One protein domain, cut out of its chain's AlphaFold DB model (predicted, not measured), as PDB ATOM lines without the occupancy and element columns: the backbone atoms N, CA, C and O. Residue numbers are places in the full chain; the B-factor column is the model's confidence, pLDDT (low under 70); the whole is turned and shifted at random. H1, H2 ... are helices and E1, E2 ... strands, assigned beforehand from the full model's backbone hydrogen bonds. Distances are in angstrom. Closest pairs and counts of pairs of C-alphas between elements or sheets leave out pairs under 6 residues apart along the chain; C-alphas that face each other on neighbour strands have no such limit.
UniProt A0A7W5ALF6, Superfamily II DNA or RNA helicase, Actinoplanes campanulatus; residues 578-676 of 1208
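What this domain is: This is residues 578 to 676 of the 1208 residues of the protein "Superfamily II DNA or RNA helicase" of Actinoplanes campanulatus (UniProt A0A7W5ALF6). This elongated domain has a long three-stranded arm at one end, E2 running between E1 and E3, and a cluster of helices at the other. Where E2 bends sharply, its first part joins the small hairpin of E4 and E5; H3 packs over one face of that hairpin, and H4 and the short H1 and H2 lie toward the end away from the arm. The printed part has 99 residues, with five named strands and four named helices in the order E1, H1, H2, E2, E3, E4, E5, H3, H4, and its class is mixed, helices and strands. The strands make one strongly twisted, branched sheet, antiparallel but for the parallel pair E2 and E5. The whole is only just compact, close to loose, with a radius of gyration of the C-alphas of 14.9 A and spans of 49 by 27 by 25 A.

How they stand to each other: E1, residues 578 to 586, and E2, residues 612 to 625, are antiparallel neighbours at 148 degrees, with N 582 and O 620 2.7 A apart, within hydrogen-bond range. E2 bends by 85 degrees at residue 615. E3, residues 628 to 634, forms an antiparallel hairpin with E2, with N 623 and O 630 2.8 A apart. E5, residues 642 to 646, is parallel to E2, with N 614 and O 643 2.9 A apart. E1 is on one side of E2, beside residues 615 to 624; on the other side are E3, beside residues 619 to 625, and E5, beside residues 612 to 617. E3 runs on into E4, residues 636 to 639, across a break of 1 residue, at 100 degrees. E4 and E5 form an antiparallel hairpin at 161 degrees, with N 637 and O 644 2.8 A apart. Residues 590 to 591 pair antiparallel with residues 612 to 613 of E2. H1, residues 592 to 595, only grazes the sheet. H2, residues 597 to 600, is close to H1 but not clearly touching; the closest C-alphas, of Val 593 and Leu 599, are 6.1 A apart. H3, residues 651 to 661, is on the sheet at a height of 9.7 A. It lies over E5, where 5 of its 11 C-alphas fall, and only just not over E4, where 2 fall; it runs slantwise to the strands, at 45 degrees to E5 on the local plane. H4, residues 668 to 676, touches H3 at a steep tilt of 51 degrees, opposite ways; their closest C-alphas, of Leu 655 and Leu 671, are 7.3 A apart. H4 also touches H2, with the C-alphas of Gly 598 and Val 674 closest at 4.6 A, but is not on the sheet. Every O i to N i+4 pair is within hydrogen-bond range in H3 and H4; H1 and H2 are too short for such a pair.

Where its parts are: E1 starts at C-alpha 578, (-55.989, -32.971, -1.184), and spans 26.5 A. The four-residue H1 and H2 follow. E2 spans 33.7 A from C-alpha 612, at (-39.095, -9.184, -1.819), to C-alpha 625. E3 spans 19.2 A, the short E4 10.0 A and E5 13.2 A. H3 spans 15.1 A. H4 spans 11.9 A and ends at C-alpha 676, (-20.469, -15.491, -12.238).

The domain as a whole: The two C-alphas farthest apart, those of Thr 601 and Glu 627, are 49.7 A from each other. The printed part has no cut. The link from H2 to E2, with 11 residues, is long. The mean pLDDT of the printed part is 76.6, and residues 578 to 580, 601 to 607 and 624 to 631 are under 70.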
ATOM      1  N   ALA A 578     -55.841 -34.484  -1.111       66.62
ATOM      2  CA  ALA A 578     -55.989 -32.971  -1.184       66.62
ATOM      3  C   ALA A 578     -55.012 -32.081  -0.284       66.62
ATOM      4  O   ALA A 578     -54.453 -32.615   0.668       66.62
ATOM      5  N   PHE A 579     -54.791 -30.741  -0.500       68.75
ATOM      6  CA  PHE A 579     -53.701 -29.871   0.124       68.75
ATOM      7  C   PHE A 579     -54.045 -28.399   0.654       68.75
ATOM      8  O   PHE A 579     -54.931 -27.776   0.078       68.75
ATOM      9  N   SER A 580     -53.324 -27.797   1.672       67.12
ATOM     10  CA  SER A 580     -53.376 -26.366   2.237       67.12
ATOM     11  C   SER A 580     -52.082 -25.843   3.017       67.12
ATOM     12  O   SER A 580     -51.210 -26.671   3.217       67.12
ATOM     13  N   ILE A 581     -51.853 -24.552   3.454       76.94
ATOM     14  CA  ILE A 581     -50.539 -23.970   4.007       76.94
ATOM     15  C   ILE A 581     -50.604 -23.074   5.311       76.94
ATOM     16  O   ILE A 581     -51.602 -22.393   5.525       76.94
ATOM     17  N   LEU A 582     -49.531 -23.038   6.151       75.00
ATOM     18  CA  LEU A 582     -49.274 -22.304   7.432       75.00
ATOM     19  C   LEU A 582     -47.786 -21.811   7.591       75.00
ATOM     20  O   LEU A 582     -46.869 -22.563   7.276       75.00
ATOM     21  N   VAL A 583     -47.502 -20.592   8.105       79.75
ATOM     22  CA  VAL A 583     -46.135 -19.971   8.217       79.75
ATOM     23  C   VAL A 583     -45.824 -19.442   9.641       79.75
ATOM     24  O   VAL A 583     -46.691 -18.816  10.244       79.75
ATOM     25  N   GLU A 584     -44.594 -19.628  10.161       72.75
ATOM     26  CA  GLU A 584     -44.139 -19.194  11.507       72.75
ATOM     27  C   GLU A 584     -42.746 -18.500  11.532       72.75
ATOM     28  O   GLU A 584     -41.766 -18.995  10.967       72.75
ATOM     29  N   GLY A 585     -42.627 -17.392  12.286       74.69
ATOM     30  CA  GLY A 585     -41.350 -16.762  12.686       74.69
ATOM     31  C   GLY A 585     -40.615 -15.972  11.594       74.69
ATOM     32  O   GLY A 585     -39.470 -16.279  11.279       74.69
ATOM     33  N   GLU A 586     -41.270 -14.977  11.006       81.31
ATOM     34  CA  GLU A 586     -40.795 -14.228   9.835       81.31
ATOM     35  C   GLU A 586     -39.863 -13.042  10.184       81.31
ATOM     36  O   GLU A 586     -40.062 -12.378  11.202       81.31
ATOM     37  N   GLN A 587     -38.839 -12.791   9.356       82.69
ATOM     38  CA  GLN A 587     -37.876 -11.678   9.464       82.69
ATOM     39  C   GLN A 587     -38.231 -10.496   8.535       82.69
ATOM     40  O   GLN A 587     -39.214 -10.538   7.792       82.69
ATOM     41  N   ASP A 588     -37.407  -9.442   8.566       78.94
ATOM     42  CA  ASP A 588     -37.523  -8.281   7.679       78.94
ATOM     43  C   ASP A 588     -37.313  -8.652   6.198       78.94
ATOM     44  O   ASP A 588     -36.604  -9.600   5.854       78.94
ATOM     45  N   GLU A 589     -37.957  -7.893   5.313       85.25
ATOM     46  CA  GLU A 589     -37.942  -8.118   3.867       85.25
ATOM     47  C   GLU A 589     -36.754  -7.442   3.167       85.25
ATOM     48  O   GLU A 589     -36.478  -6.260   3.376       85.25
ATOM     49  N   GLU A 590     -36.100  -8.176   2.264       86.56
ATOM     50  CA  GLU A 590     -34.987  -7.715   1.425       86.56
ATOM     51  C   GLU A 590     -35.370  -7.763  -0.071       86.56
ATOM     52  O   GLU A 590     -35.968  -8.745  -0.524       86.56
ATOM     53  N   PRO A 591     -35.012  -6.759  -0.896       86.56
ATOM     54  CA  PRO A 591     -35.205  -6.827  -2.345       86.56
ATOM     55  C   PRO A 591     -34.314  -7.895  -3.000       86.56
ATOM     56  O   PRO A 591     -33.092  -7.891  -2.855       86.56
ATOM     57  N   ILE A 592     -34.903  -8.779  -3.811       86.06
ATOM     58  CA  ILE A 592     -34.179  -9.911  -4.430       86.06
ATOM     59  C   ILE A 592     -33.032  -9.446  -5.350       86.06
ATOM     60  O   ILE A 592     -31.981 -10.085  -5.427       86.06
ATOM     61  N   VAL A 593     -33.208  -8.309  -6.027       82.31
ATOM     62  CA  VAL A 593     -32.218  -7.716  -6.949       82.31
ATOM     63  C   VAL A 593     -30.998  -7.106  -6.254       82.31
ATOM     64  O   VAL A 593     -30.019  -6.781  -6.932       82.31
ATOM     65  N   ASP A 594     -31.065  -6.928  -4.936       78.44
ATOM     66  CA  ASP A 594     -29.949  -6.447  -4.118       78.44
ATOM     67  C   ASP A 594     -29.138  -7.622  -3.566       78.44
ATOM     68  O   ASP A 594     -27.914  -7.544  -3.501       78.44
ATOM     69  N   VAL A 595     -29.804  -8.743  -3.276       79.44
ATOM     70  CA  VAL A 595     -29.153 -10.000  -2.880       79.44
ATOM     71  C   VAL A 595     -28.429 -10.652  -4.068       79.44
ATOM     72  O   VAL A 595     -27.347 -11.208  -3.899       79.44
ATOM     73  N   PHE A 596     -28.975 -10.544  -5.286       83.38
ATOM     74  CA  PHE A 596     -28.374 -11.111  -6.503       83.38
ATOM     75  C   PHE A 596     -28.228 -10.068  -7.626       83.38
ATOM     76  O   PHE A 596     -29.054 -10.018  -8.545       83.38
ATOM     77  N   PRO A 597     -27.145  -9.267  -7.628       72.88
ATOM     78  CA  PRO A 597     -26.943  -8.188  -8.600       72.88
ATOM     79  C   PRO A 597     -26.951  -8.645 -10.067       72.88
ATOM     80  O   PRO A 597     -27.407  -7.904 -10.938       72.88
ATOM     81  N   GLY A 598     -26.507  -9.878 -10.351       73.19
ATOM     82  CA  GLY A 598     -26.512 -10.460 -11.700       73.19
ATOM     83  C   GLY A 598     -27.909 -10.620 -12.315       73.19
ATOM     84  O   GLY A 598     -28.033 -10.670 -13.538       73.19
ATOM     85  N   LEU A 599     -28.973 -10.611 -11.500       75.50
ATOM     86  CA  LEU A 599     -30.360 -10.608 -11.981       75.50
ATOM     87  C   LEU A 599     -30.776  -9.267 -12.609       75.50
ATOM     88  O   LEU A 599     -31.766  -9.226 -13.333       75.50
ATOM     89  N   ARG A 600     -30.030  -8.173 -12.386       72.38
ATOM     90  CA  ARG A 600     -30.325  -6.849 -12.974       72.38
ATOM     91  C   ARG A 600     -30.036  -6.784 -14.478       72.38
ATOM     92  O   ARG A 600     -30.611  -5.953 -15.177       72.38
ATOM     93  N   THR A 601     -29.132  -7.633 -14.961       62.56
ATOM     94  CA  THR A 601     -28.692  -7.696 -16.365       62.56
ATOM     95  C   THR A 601     -29.437  -8.736 -17.198       62.56
ATOM     96  O   THR A 601     -29.433  -8.648 -18.425       62.56
ATOM     97  N   THR A 602     -30.087  -9.707 -16.558       59.50
ATOM     98  CA  THR A 602     -30.859 -10.757 -17.233       59.50
ATOM     99  C   THR A 602     -32.265 -10.230 -17.526       59.50
ATOM    100  O   THR A 602     -32.902  -9.636 -16.659       59.50
ATOM    101  N   TYR A 603     -32.749 -10.392 -18.761       53.22
ATOM    102  CA  TYR A 603     -34.041  -9.865 -19.222       53.22
ATOM    103  C   TYR A 603     -35.191 -10.538 -18.461       53.22
ATOM    104  O   TYR A 603     -35.644 -11.613 -18.843       53.22
ATOM    105  N   ILE A 604     -35.640  -9.946 -17.353       56.19
ATOM    106  CA  ILE A 604     -36.653 -10.569 -16.501       56.19
ATOM    107  C   ILE A 604     -37.759  -9.569 -16.127       56.19
ATOM    108  O   ILE A 604     -37.545  -8.364 -15.989       56.19
ATOM    109  N   SER A 605     -38.973 -10.118 -16.065       56.44
ATOM    110  CA  SER A 605     -40.292  -9.490 -15.974       56.44
ATOM    111  C   SER A 605     -40.434  -8.345 -14.955       56.44
ATOM    112  O   SER A 605     -39.745  -8.261 -13.941       56.44
ATOM    113  N   SER A 606     -41.430  -7.479 -15.180       58.53
ATOM    114  CA  SER A 606     -41.834  -6.413 -14.250       58.53
ATOM    115  C   SER A 606     -42.193  -6.908 -12.837       58.53
ATOM    116  O   SER A 606     -42.173  -6.097 -11.913       58.53
ATOM    117  N   ARG A 607     -42.464  -8.214 -12.647       62.78
ATOM    118  CA  ARG A 607     -42.731  -8.836 -11.335       62.78
ATOM    119  C   ARG A 607     -41.520  -8.812 -10.398       62.78
ATOM    120  O   ARG A 607     -41.698  -8.567  -9.214       62.78
ATOM    121  N   LEU A 608     -40.304  -9.028 -10.907       73.06
ATOM    122  CA  LEU A 608     -39.104  -9.189 -10.069       73.06
ATOM    123  C   LEU A 608     -38.534  -7.874  -9.539       73.06
ATOM    124  O   LEU A 608     -37.846  -7.864  -8.524       73.06
ATOM    125  N   LYS A 609     -38.849  -6.753 -10.196       71.81
ATOM    126  CA  LYS A 609     -38.423  -5.417  -9.748       71.81
ATOM    127  C   LYS A 609     -38.980  -5.045  -8.374       71.81
ATOM    128  O   LYS A 609     -38.341  -4.282  -7.664       71.81
ATOM    129  N   ASN A 610     -40.147  -5.590  -8.030       76.62
ATOM    130  CA  ASN A 610     -40.845  -5.328  -6.772       76.62
ATOM    131  C   ASN A 610     -40.916  -6.576  -5.874       76.62
ATOM    132  O   ASN A 610     -41.676  -6.580  -4.913       76.62
ATOM    133  N   ALA A 611     -40.188  -7.644  -6.217       84.50
ATOM    134  CA  ALA A 611     -40.214  -8.888  -5.463       84.50
ATOM    135  C   ALA A 611     -39.288  -8.800  -4.246       84.50
ATOM    136  O   ALA A 611     -38.110  -8.435  -4.365       84.50
ATOM    137  N   THR A 612     -39.824  -9.161  -3.086       86.31
ATOM    138  CA  THR A 612     -39.095  -9.184  -1.819       86.31
ATOM    139  C   THR A 612     -38.917 -10.616  -1.336       86.31
ATOM    140  O   THR A 612     -39.716 -11.509  -1.629       86.31
ATOM    141  N   MET A 613     -37.827 -10.842  -0.615       88.50
ATOM    142  CA  MET A 613     -37.518 -12.097   0.049       88.50
ATOM    143  C   MET A 613     -37.463 -11.859   1.553       88.50
ATOM    144  O   MET A 613     -36.822 -10.916   2.010       88.50
ATOM    145  N   THR A 614     -38.103 -12.731   2.323       87.81
ATOM    146  CA  THR A 614     -37.999 -12.765   3.784       87.81
ATOM    147  C   THR A 614     -37.556 -14.144   4.245       87.81
ATOM    148  O   THR A 614     -37.779 -15.153   3.569       87.81
ATOM    149  N   ARG A 615     -36.898 -14.194   5.403       86.00
ATOM    150  CA  ARG A 615     -36.465 -15.440   6.032       86.00
ATOM    151  C   ARG A 615     -37.433 -15.801   7.161       86.00
ATOM    152  O   ARG A 615     -37.699 -14.971   8.019       86.00
ATOM    153  N   ALA A 616     -37.933 -17.033   7.191       83.12
ATOM    154  CA  ALA A 616     -38.821 -17.542   8.236       83.12
ATOM    155  C   ALA A 616     -38.195 -18.715   9.007       83.12
ATOM    156  O   ALA A 616     -37.356 -19.459   8.481       83.12
ATOM    157  N   VAL A 617     -38.618 -18.895  10.261       79.31
ATOM    158  CA  VAL A 617     -38.228 -20.043  11.095       79.31
ATOM    159  C   VAL A 617     -38.819 -21.333  10.521       79.31
ATOM    160  O   VAL A 617     -38.097 -22.328  10.401       79.31
ATOM    161  N   GLN A 618     -40.097 -21.317  10.123       77.81
ATOM    162  CA  GLN A 618     -40.770 -22.496   9.583       77.81
ATOM    163  C   GLN A 618     -41.910 -22.149   8.609       77.81
ATOM    164  O   GLN A 618     -42.683 -21.223   8.822       77.81
ATOM    165  N   VAL A 619     -42.041 -22.946   7.548       82.81
ATOM    166  CA  VAL A 619     -43.165 -22.939   6.596       82.81
ATOM    167  C   VAL A 619     -43.739 -24.363   6.576       82.81
ATOM    168  O   VAL A 619     -42.959 -25.317   6.545       82.81
ATOM    169  N   VAL A 620     -45.061 -24.547   6.656       78.69
ATOM    170  CA  VAL A 620     -45.744 -25.850   6.820       78.69
ATOM    171  C   VAL A 620     -46.975 -25.960   5.909       78.69
ATOM    172  O   VAL A 620     -47.804 -25.070   5.877       78.69
ATOM    173  N   LYS A 621     -47.148 -27.069   5.192       76.12
ATOM    174  CA  LYS A 621     -48.276 -27.407   4.314       76.12
ATOM    175  C   LYS A 621     -49.095 -28.560   4.903       76.12
ATOM    176  O   LYS A 621     -48.533 -29.601   5.203       76.12
ATOM    177  N   LEU A 622     -50.402 -28.411   5.070       71.31
ATOM    178  CA  LEU A 622     -51.328 -29.431   5.567       71.31
ATOM    179  C   LEU A 622     -51.915 -30.262   4.407       71.31
ATOM    180  O   LEU A 622     -52.512 -29.709   3.484       71.31
ATOM    181  N   VAL A 623     -51.775 -31.587   4.453       71.38
ATOM    182  CA  VAL A 623     -52.298 -32.537   3.456       71.38
ATOM    183  C   VAL A 623     -53.473 -33.324   4.033       71.38
ATOM    184  O   VAL A 623     -53.325 -33.941   5.084       71.38
ATOM    185  N   THR A 624     -54.619 -33.331   3.356       65.00
ATOM    186  CA  THR A 624     -55.811 -34.101   3.739       65.00
ATOM    187  C   THR A 624     -55.837 -35.433   2.991       65.00
ATOM    188  O   THR A 624     -55.847 -35.470   1.759       65.00
ATOM    189  N   THR A 625     -55.842 -36.529   3.746       67.81
ATOM    190  CA  THR A 625     -55.999 -37.907   3.260       67.81
ATOM    191  C   THR A 625     -57.291 -38.510   3.822       67.81
ATOM    192  O   THR A 625     -57.923 -37.920   4.700       67.81
ATOM    193  N   GLU A 626     -57.677 -39.707   3.370       57.72
ATOM    194  CA  GLU A 626     -58.792 -40.462   3.972       57.72
ATOM    195  C   GLU A 626     -58.563 -40.815   5.461       57.72
ATOM    196  O   GLU A 626     -59.519 -41.111   6.175       57.72
ATOM    197  N   GLU A 627     -57.317 -40.743   5.953       52.91
ATOM    198  CA  GLU A 627     -56.923 -41.116   7.321       52.91
ATOM    199  C   GLU A 627     -56.665 -39.907   8.256       52.91
ATOM    200  O   GLU A 627     -56.535 -40.099   9.467       52.91
ATOM    201  N   GLY A 628     -56.612 -38.660   7.751       60.38
ATOM    202  CA  GLY A 628     -56.405 -37.453   8.574       60.38
ATOM    203  C   GLY A 628     -55.769 -36.248   7.856       60.38
ATOM    204  O   GLY A 628     -55.605 -36.244   6.638       60.38
ATOM    205  N   VAL A 629     -55.416 -35.201   8.621       66.94
ATOM    206  CA  VAL A 629     -54.692 -34.004   8.134       66.94
ATOM    207  C   VAL A 629     -53.253 -34.021   8.654       66.94
ATOM    208  O   VAL A 629     -53.038 -34.052   9.865       66.94
ATOM    209  N   GLU A 630     -52.268 -33.961   7.756       63.72
ATOM    210  CA  GLU A 630     -50.842 -34.057   8.094       63.72
ATOM    211  C   GLU A 630     -50.041 -32.791   7.736       63.72
ATOM    212  O   GLU A 630     -50.104 -32.344   6.589       63.72
ATOM    213  N   PRO A 631     -49.239 -32.228   8.661       66.38
ATOM    214  CA  PRO A 631     -48.342 -31.107   8.377       66.38
ATOM    215  C   PRO A 631     -47.025 -31.539   7.702       66.38
ATOM    216  O   PRO A 631     -46.335 -32.443   8.166       66.38
ATOM    217  N   GLN A 632     -46.620 -30.824   6.653       73.06
ATOM    218  CA  GLN A 632     -45.399 -31.016   5.867       73.06
ATOM    219  C   GLN A 632     -44.574 -29.725   5.841       73.06
ATOM    220  O   GLN A 632     -45.017 -28.717   5.310       73.06
ATOM    221  N   SER A 633     -43.350 -29.725   6.368       74.94
ATOM    222  CA  SER A 633     -42.501 -28.524   6.315       74.94
ATOM    223  C   SER A 633     -42.026 -28.215   4.884       74.94
ATOM    224  O   SER A 633     -41.585 -29.116   4.174       74.94
ATOM    225  N   LEU A 634     -42.093 -26.945   4.481       79.00
ATOM    226  CA  LEU A 634     -41.588 -26.409   3.216       79.00
ATOM    227  C   LEU A 634     -40.294 -25.606   3.442       79.00
ATOM    228  O   LEU A 634     -40.107 -24.984   4.489       79.00
ATOM    229  N   GLU A 635     -39.390 -25.621   2.456       78.94
ATOM    230  CA  GLU A 635     -38.170 -24.793   2.474       78.94
ATOM    231  C   GLU A 635     -38.434 -23.358   2.014       78.94
ATOM    232  O   GLU A 635     -37.707 -22.454   2.414       78.94
ATOM    233  N   TRP A 636     -39.472 -23.141   1.209       86.56
ATOM    234  CA  TRP A 636     -39.936 -21.819   0.818       86.56
ATOM    235  C   TRP A 636     -41.426 -21.848   0.447       86.56
ATOM    236  O   TRP A 636     -41.987 -22.910   0.171       86.56
ATOM    237  N   HIS A 637     -42.074 -20.686   0.465       86.25
ATOM    238  CA  HIS A 637     -43.438 -20.480  -0.016       86.25
ATOM    239  C   HIS A 637     -43.540 -19.113  -0.692       86.25
ATOM    240  O   HIS A 637     -42.984 -18.129  -0.203       86.25
ATOM    241  N   LEU A 638     -44.230 -19.065  -1.832       82.94
ATOM    242  CA  LEU A 638     -44.510 -17.826  -2.541       82.94
ATOM    243  C   LEU A 638     -45.938 -17.373  -2.236       82.94
ATOM    244  O   LEU A 638     -46.895 -18.050  -2.612       82.94
ATOM    245  N   ASP A 639     -46.051 -16.200  -1.621       78.88
ATOM    246  CA  ASP A 639     -47.316 -15.504  -1.394       78.88
ATOM    247  C   ASP A 639     -47.336 -14.211  -2.230       78.88
ATOM    248  O   ASP A 639     -46.697 -13.204  -1.914       78.88
ATOM    249  N   GLY A 640     -48.000 -14.256  -3.387       81.50
ATOM    250  CA  GLY A 640     -48.043 -13.140  -4.336       81.50
ATOM    251  C   GLY A 640     -46.682 -12.812  -4.972       81.50
ATOM    252  O   GLY A 640     -46.267 -13.469  -5.925       81.50
ATOM    253  N   LEU A 641     -46.030 -11.739  -4.506       82.69
ATOM    254  CA  LEU A 641     -44.683 -11.298  -4.927       82.69
ATOM    255  C   LEU A 641     -43.627 -11.456  -3.823       82.69
ATOM    256  O   LEU A 641     -42.485 -11.026  -3.989       82.69
ATOM    257  N   ARG A 642     -44.024 -12.058  -2.704       84.56
ATOM    258  CA  ARG A 642     -43.217 -12.213  -1.507       84.56
ATOM    259  C   ARG A 642     -42.731 -13.651  -1.414       84.56
ATOM    260  O   ARG A 642     -43.535 -14.579  -1.330       84.56
ATOM    261  N   LEU A 643     -41.416 -13.831  -1.440       87.69
ATOM    262  CA  LEU A 643     -40.784 -15.135  -1.279       87.69
ATOM    263  C   LEU A 643     -40.378 -15.339   0.181       87.69
ATOM    264  O   LEU A 643     -39.465 -14.685   0.680       87.69
ATOM    265  N   ILE A 644     -41.039 -16.274   0.854       88.00
ATOM    266  CA  ILE A 644     -40.751 -16.646   2.238       88.00
ATOM    267  C   ILE A 644     -39.833 -17.862   2.202       88.00
ATOM    268  O   ILE A 644     -40.229 -18.908   1.699       88.00
ATOM    269  N   VAL A 645     -38.611 -17.745   2.720       86.06
ATOM    270  CA  VAL A 645     -37.590 -18.801   2.658       86.06
ATOM    271  C   VAL A 645     -37.198 -19.232   4.060       86.06
ATOM    272  O   VAL A 645     -36.972 -18.410   4.942       86.06
ATOM    273  N   ARG A 646     -37.054 -20.531   4.290       83.69
ATOM    274  CA  ARG A 646     -36.469 -21.050   5.523       83.69
ATOM    275  C   ARG A 646     -35.018 -20.576   5.625       83.69
ATOM    276  O   ARG A 646     -34.287 -20.631   4.643       83.69
ATOM    277  N   ASN A 647     -34.600 -20.109   6.797       77.31
ATOM    278  CA  ASN A 647     -33.283 -19.493   7.011       77.31
ATOM    279  C   ASN A 647     -32.103 -20.369   6.486       77.31
ATOM    280  O   ASN A 647     -31.746 -21.367   7.115       77.31
ATOM    281  N   VAL A 648     -31.523 -20.018   5.324       71.88
ATOM    282  CA  VAL A 648     -30.479 -20.770   4.583       71.88
ATOM    283  C   VAL A 648     -29.300 -19.841   4.250       71.88
ATOM    284  O   VAL A 648     -29.518 -18.708   3.832       71.88
ATOM    285  N   SER A 649     -28.056 -20.323   4.398       70.00
ATOM    286  CA  SER A 649     -26.809 -19.555   4.192       70.00
ATOM    287  C   SER A 649     -26.119 -19.744   2.828       70.00
ATOM    288  O   SER A 649     -25.159 -19.040   2.534       70.00
ATOM    289  N   ASP A 650     -26.572 -20.682   1.990       80.69
ATOM    290  CA  ASP A 650     -25.993 -20.966   0.664       80.69
ATOM    291  C   ASP A 650     -26.667 -20.126  -0.438       80.69
ATOM    292  O   ASP A 650     -27.828 -20.351  -0.788       80.69
ATOM    293  N   GLU A 651     -25.917 -19.196  -1.031       77.56
ATOM    294  CA  GLU A 651     -26.373 -18.295  -2.100       77.56
ATOM    295  C   GLU A 651     -26.838 -19.022  -3.371       77.56
ATOM    296  O   GLU A 651     -27.832 -18.622  -3.978       77.56
ATOM    297  N   ARG A 652     -26.192 -20.130  -3.767       80.44
ATOM    298  CA  ARG A 652     -26.618 -20.915  -4.945       80.44
ATOM    299  C   ARG A 652     -27.946 -21.614  -4.680       80.44
ATOM    300  O   ARG A 652     -28.705 -21.904  -5.607       80.44
ATOM    301  N   ARG A 653     -28.207 -21.967  -3.425       79.81
ATOM    302  CA  ARG A 653     -29.461 -22.590  -3.006       79.81
ATOM    303  C   ARG A 653     -30.582 -21.555  -2.899       79.81
ATOM    304  O   ARG A 653     -31.656 -21.799  -3.433       79.81
ATOM    305  N   LEU A 654     -30.294 -20.380  -2.345       82.88
ATOM    306  CA  LEU A 654     -31.212 -19.235  -2.326       82.88
ATOM    307  C   LEU A 654     -31.603 -18.779  -3.742       82.88
ATOM    308  O   LEU A 654     -32.786 -18.604  -4.021       82.88
ATOM    309  N   LEU A 655     -30.644 -18.667  -4.669       83.81
ATOM    310  CA  LEU A 655     -30.928 -18.278  -6.056       83.81
ATOM    311  C   LEU A 655     -31.776 -19.325  -6.799       83.81
ATOM    312  O   LEU A 655     -32.594 -18.969  -7.644       83.81
ATOM    313  N   ARG A 656     -31.618 -20.615  -6.468       82.75
ATOM    314  CA  ARG A 656     -32.493 -21.681  -6.983       82.75
ATOM    315  C   ARG A 656     -33.926 -21.520  -6.491       82.75
ATOM    316  O   ARG A 656     -34.831 -21.600  -7.311       82.75
ATOM    317  N   PHE A 657     -34.122 -21.201  -5.213       86.69
ATOM    318  CA  PHE A 657     -35.456 -20.913  -4.683       86.69
ATOM    319  C   PHE A 657     -36.095 -19.703  -5.370       86.69
ATOM    320  O   PHE A 657     -37.267 -19.752  -5.713       86.69
ATOM    321  N   VAL A 658     -35.326 -18.647  -5.651       84.44
ATOM    322  CA  VAL A 658     -35.802 -17.483  -6.422       84.44
ATOM    323  C   VAL A 658     -36.183 -17.869  -7.860       84.44
ATOM    324  O   VAL A 658     -37.223 -17.440  -8.358       84.44
ATOM    325  N   ASN A 659     -35.362 -18.682  -8.528       85.81
ATOM    326  CA  ASN A 659     -35.623 -19.155  -9.890       85.81
ATOM    327  C   ASN A 659     -36.888 -20.015  -9.985       85.81
ATOM    328  O   ASN A 659     -37.687 -19.823 -10.899       85.81
ATOM    329  N   GLU A 660     -37.062 -20.932  -9.034       82.94
ATOM    330  CA  GLU A 660     -38.231 -21.808  -8.934       82.94
ATOM    331  C   GLU A 660     -39.491 -21.015  -8.571       82.94
ATOM    332  O   GLU A 660     -40.509 -21.151  -9.240       82.94
ATOM    333  N   ALA A 661     -39.420 -20.137  -7.567       81.94
ATOM    334  CA  ALA A 661     -40.582 -19.405  -7.076       81.94
ATOM    335  C   ALA A 661     -41.161 -18.428  -8.103       81.94
ATOM    336  O   ALA A 661     -42.373 -18.320  -8.239       81.94
ATOM    337  N   PHE A 662     -40.317 -17.712  -8.842       80.50
ATOM    338  CA  PHE A 662     -40.787 -16.727  -9.820       80.50
ATOM    339  C   PHE A 662     -40.845 -17.272 -11.254       80.50
ATOM    340  O   PHE A 662     -41.057 -16.485 -12.176       80.50
ATOM    341  N   GLU A 663     -40.666 -18.589 -11.436       77.88
ATOM    342  CA  GLU A 663     -40.683 -19.280 -12.734       77.88
ATOM    343  C   GLU A 663     -39.762 -18.613 -13.768       77.88
ATOM    344  O   GLU A 663     -40.126 -18.377 -14.921       77.88
ATOM    345  N   LEU A 664     -38.540 -18.266 -13.355       76.25
ATOM    346  CA  LEU A 664     -37.642 -17.452 -14.185       76.25
ATOM    347  C   LEU A 664     -37.064 -18.213 -15.381       76.25
ATOM    348  O   LEU A 664     -36.452 -17.599 -16.253       76.25
ATOM    349  N   GLY A 665     -37.240 -19.537 -15.417       76.00
ATOM    350  CA  GLY A 665     -36.757 -20.395 -16.496       76.00
ATOM    351  C   GLY A 665     -35.234 -20.416 -16.626       76.00
ATOM    352  O   GLY A 665     -34.726 -20.824 -17.667       76.00
ATOM    353  N   LEU A 666     -34.496 -19.976 -15.598       78.81
ATOM    354  CA  LEU A 666     -33.038 -19.947 -15.634       78.81
ATOM    355  C   LEU A 666     -32.525 -21.383 -15.548       78.81
ATOM    356  O   LEU A 666     -32.824 -22.122 -14.604       78.81
ATOM    357  N   THR A 667     -31.741 -21.787 -16.540       82.31
ATOM    358  CA  THR A 667     -31.057 -23.079 -16.538       82.31
ATOM    359  C   THR A 667     -29.940 -23.096 -15.490       82.31
ATOM    360  O   THR A 667     -29.520 -22.057 -14.982       82.31
ATOM    361  N   ASN A 668     -29.374 -24.269 -15.191       77.56
ATOM    362  CA  ASN A 668     -28.176 -24.343 -14.343       77.56
ATOM    363  C   ASN A 668     -27.015 -23.488 -14.881       77.56
ATOM    364  O   ASN A 668     -26.260 -22.937 -14.084       77.56
ATOM    365  N   ALA A 669     -26.901 -23.350 -16.207       73.38
ATOM    366  CA  ALA A 669     -25.911 -22.483 -16.837       73.38
ATOM    367  C   ALA A 669     -26.223 -20.996 -16.598       73.38
ATOM    368  O   ALA A 669     -25.313 -20.224 -16.319       73.38
ATOM    369  N   ASP A 670     -27.498 -20.605 -16.626       76.00
ATOM    370  CA  ASP A 670     -27.925 -19.229 -16.345       76.00
ATOM    371  C   ASP A 670     -27.770 -18.870 -14.860       76.00
ATOM    372  O   ASP A 670     -27.348 -17.766 -14.529       76.00
ATOM    373  N   LEU A 671     -28.041 -19.813 -13.951       80.44
ATOM    374  CA  LEU A 671     -27.787 -19.654 -12.514       80.44
ATOM    375  C   LEU A 671     -26.293 -19.471 -12.229       80.44
ATOM    376  O   LEU A 671     -25.902 -18.596 -11.456       80.44
ATOM    377  N   GLU A 672     -25.447 -20.275 -12.878       78.00
ATOM    378  CA  GLU A 672     -23.997 -20.102 -12.813       78.00
ATOM    379  C   GLU A 672     -23.563 -18.781 -13.440       78.00
ATOM    380  O   GLU A 672     -22.675 -18.134 -12.897       78.00
ATOM    381  N   GLN A 673     -24.222 -18.326 -14.505       77.75
ATOM    382  CA  GLN A 673     -23.956 -17.030 -15.116       77.75
ATOM    383  C   GLN A 673     -24.330 -15.866 -14.187       77.75
ATOM    384  O   GLN A 673     -23.563 -14.917 -14.086       77.75
ATOM    385  N   VAL A 674     -25.449 -15.931 -13.460       78.44
ATOM    386  CA  VAL A 674     -25.846 -14.896 -12.483       78.44
ATOM    387  C   VAL A 674     -24.841 -14.812 -11.330       78.44
ATOM    388  O   VAL A 674     -24.413 -13.715 -10.967       78.44
ATOM    389  N   LEU A 675     -24.409 -15.960 -10.796       79.38
ATOM    390  CA  LEU A 675     -23.370 -16.019  -9.762       79.38
ATOM    391  C   LEU A 675     -22.007 -15.561 -10.300       79.38
ATOM    392  O   LEU A 675     -21.270 -14.856  -9.613       79.38
ATOM    393  N   LYS A 676     -21.687 -15.915 -11.548       76.00
ATOM    394  CA  LYS A 676     -20.469 -15.491 -12.238       76.00
ATOM    395  C   LYS A 676     -20.450 -13.990 -12.486       76.00
ATOM    396  O   LYS A 676     -19.414 -13.392 -12.272       76.00
TER     397      LYS A 676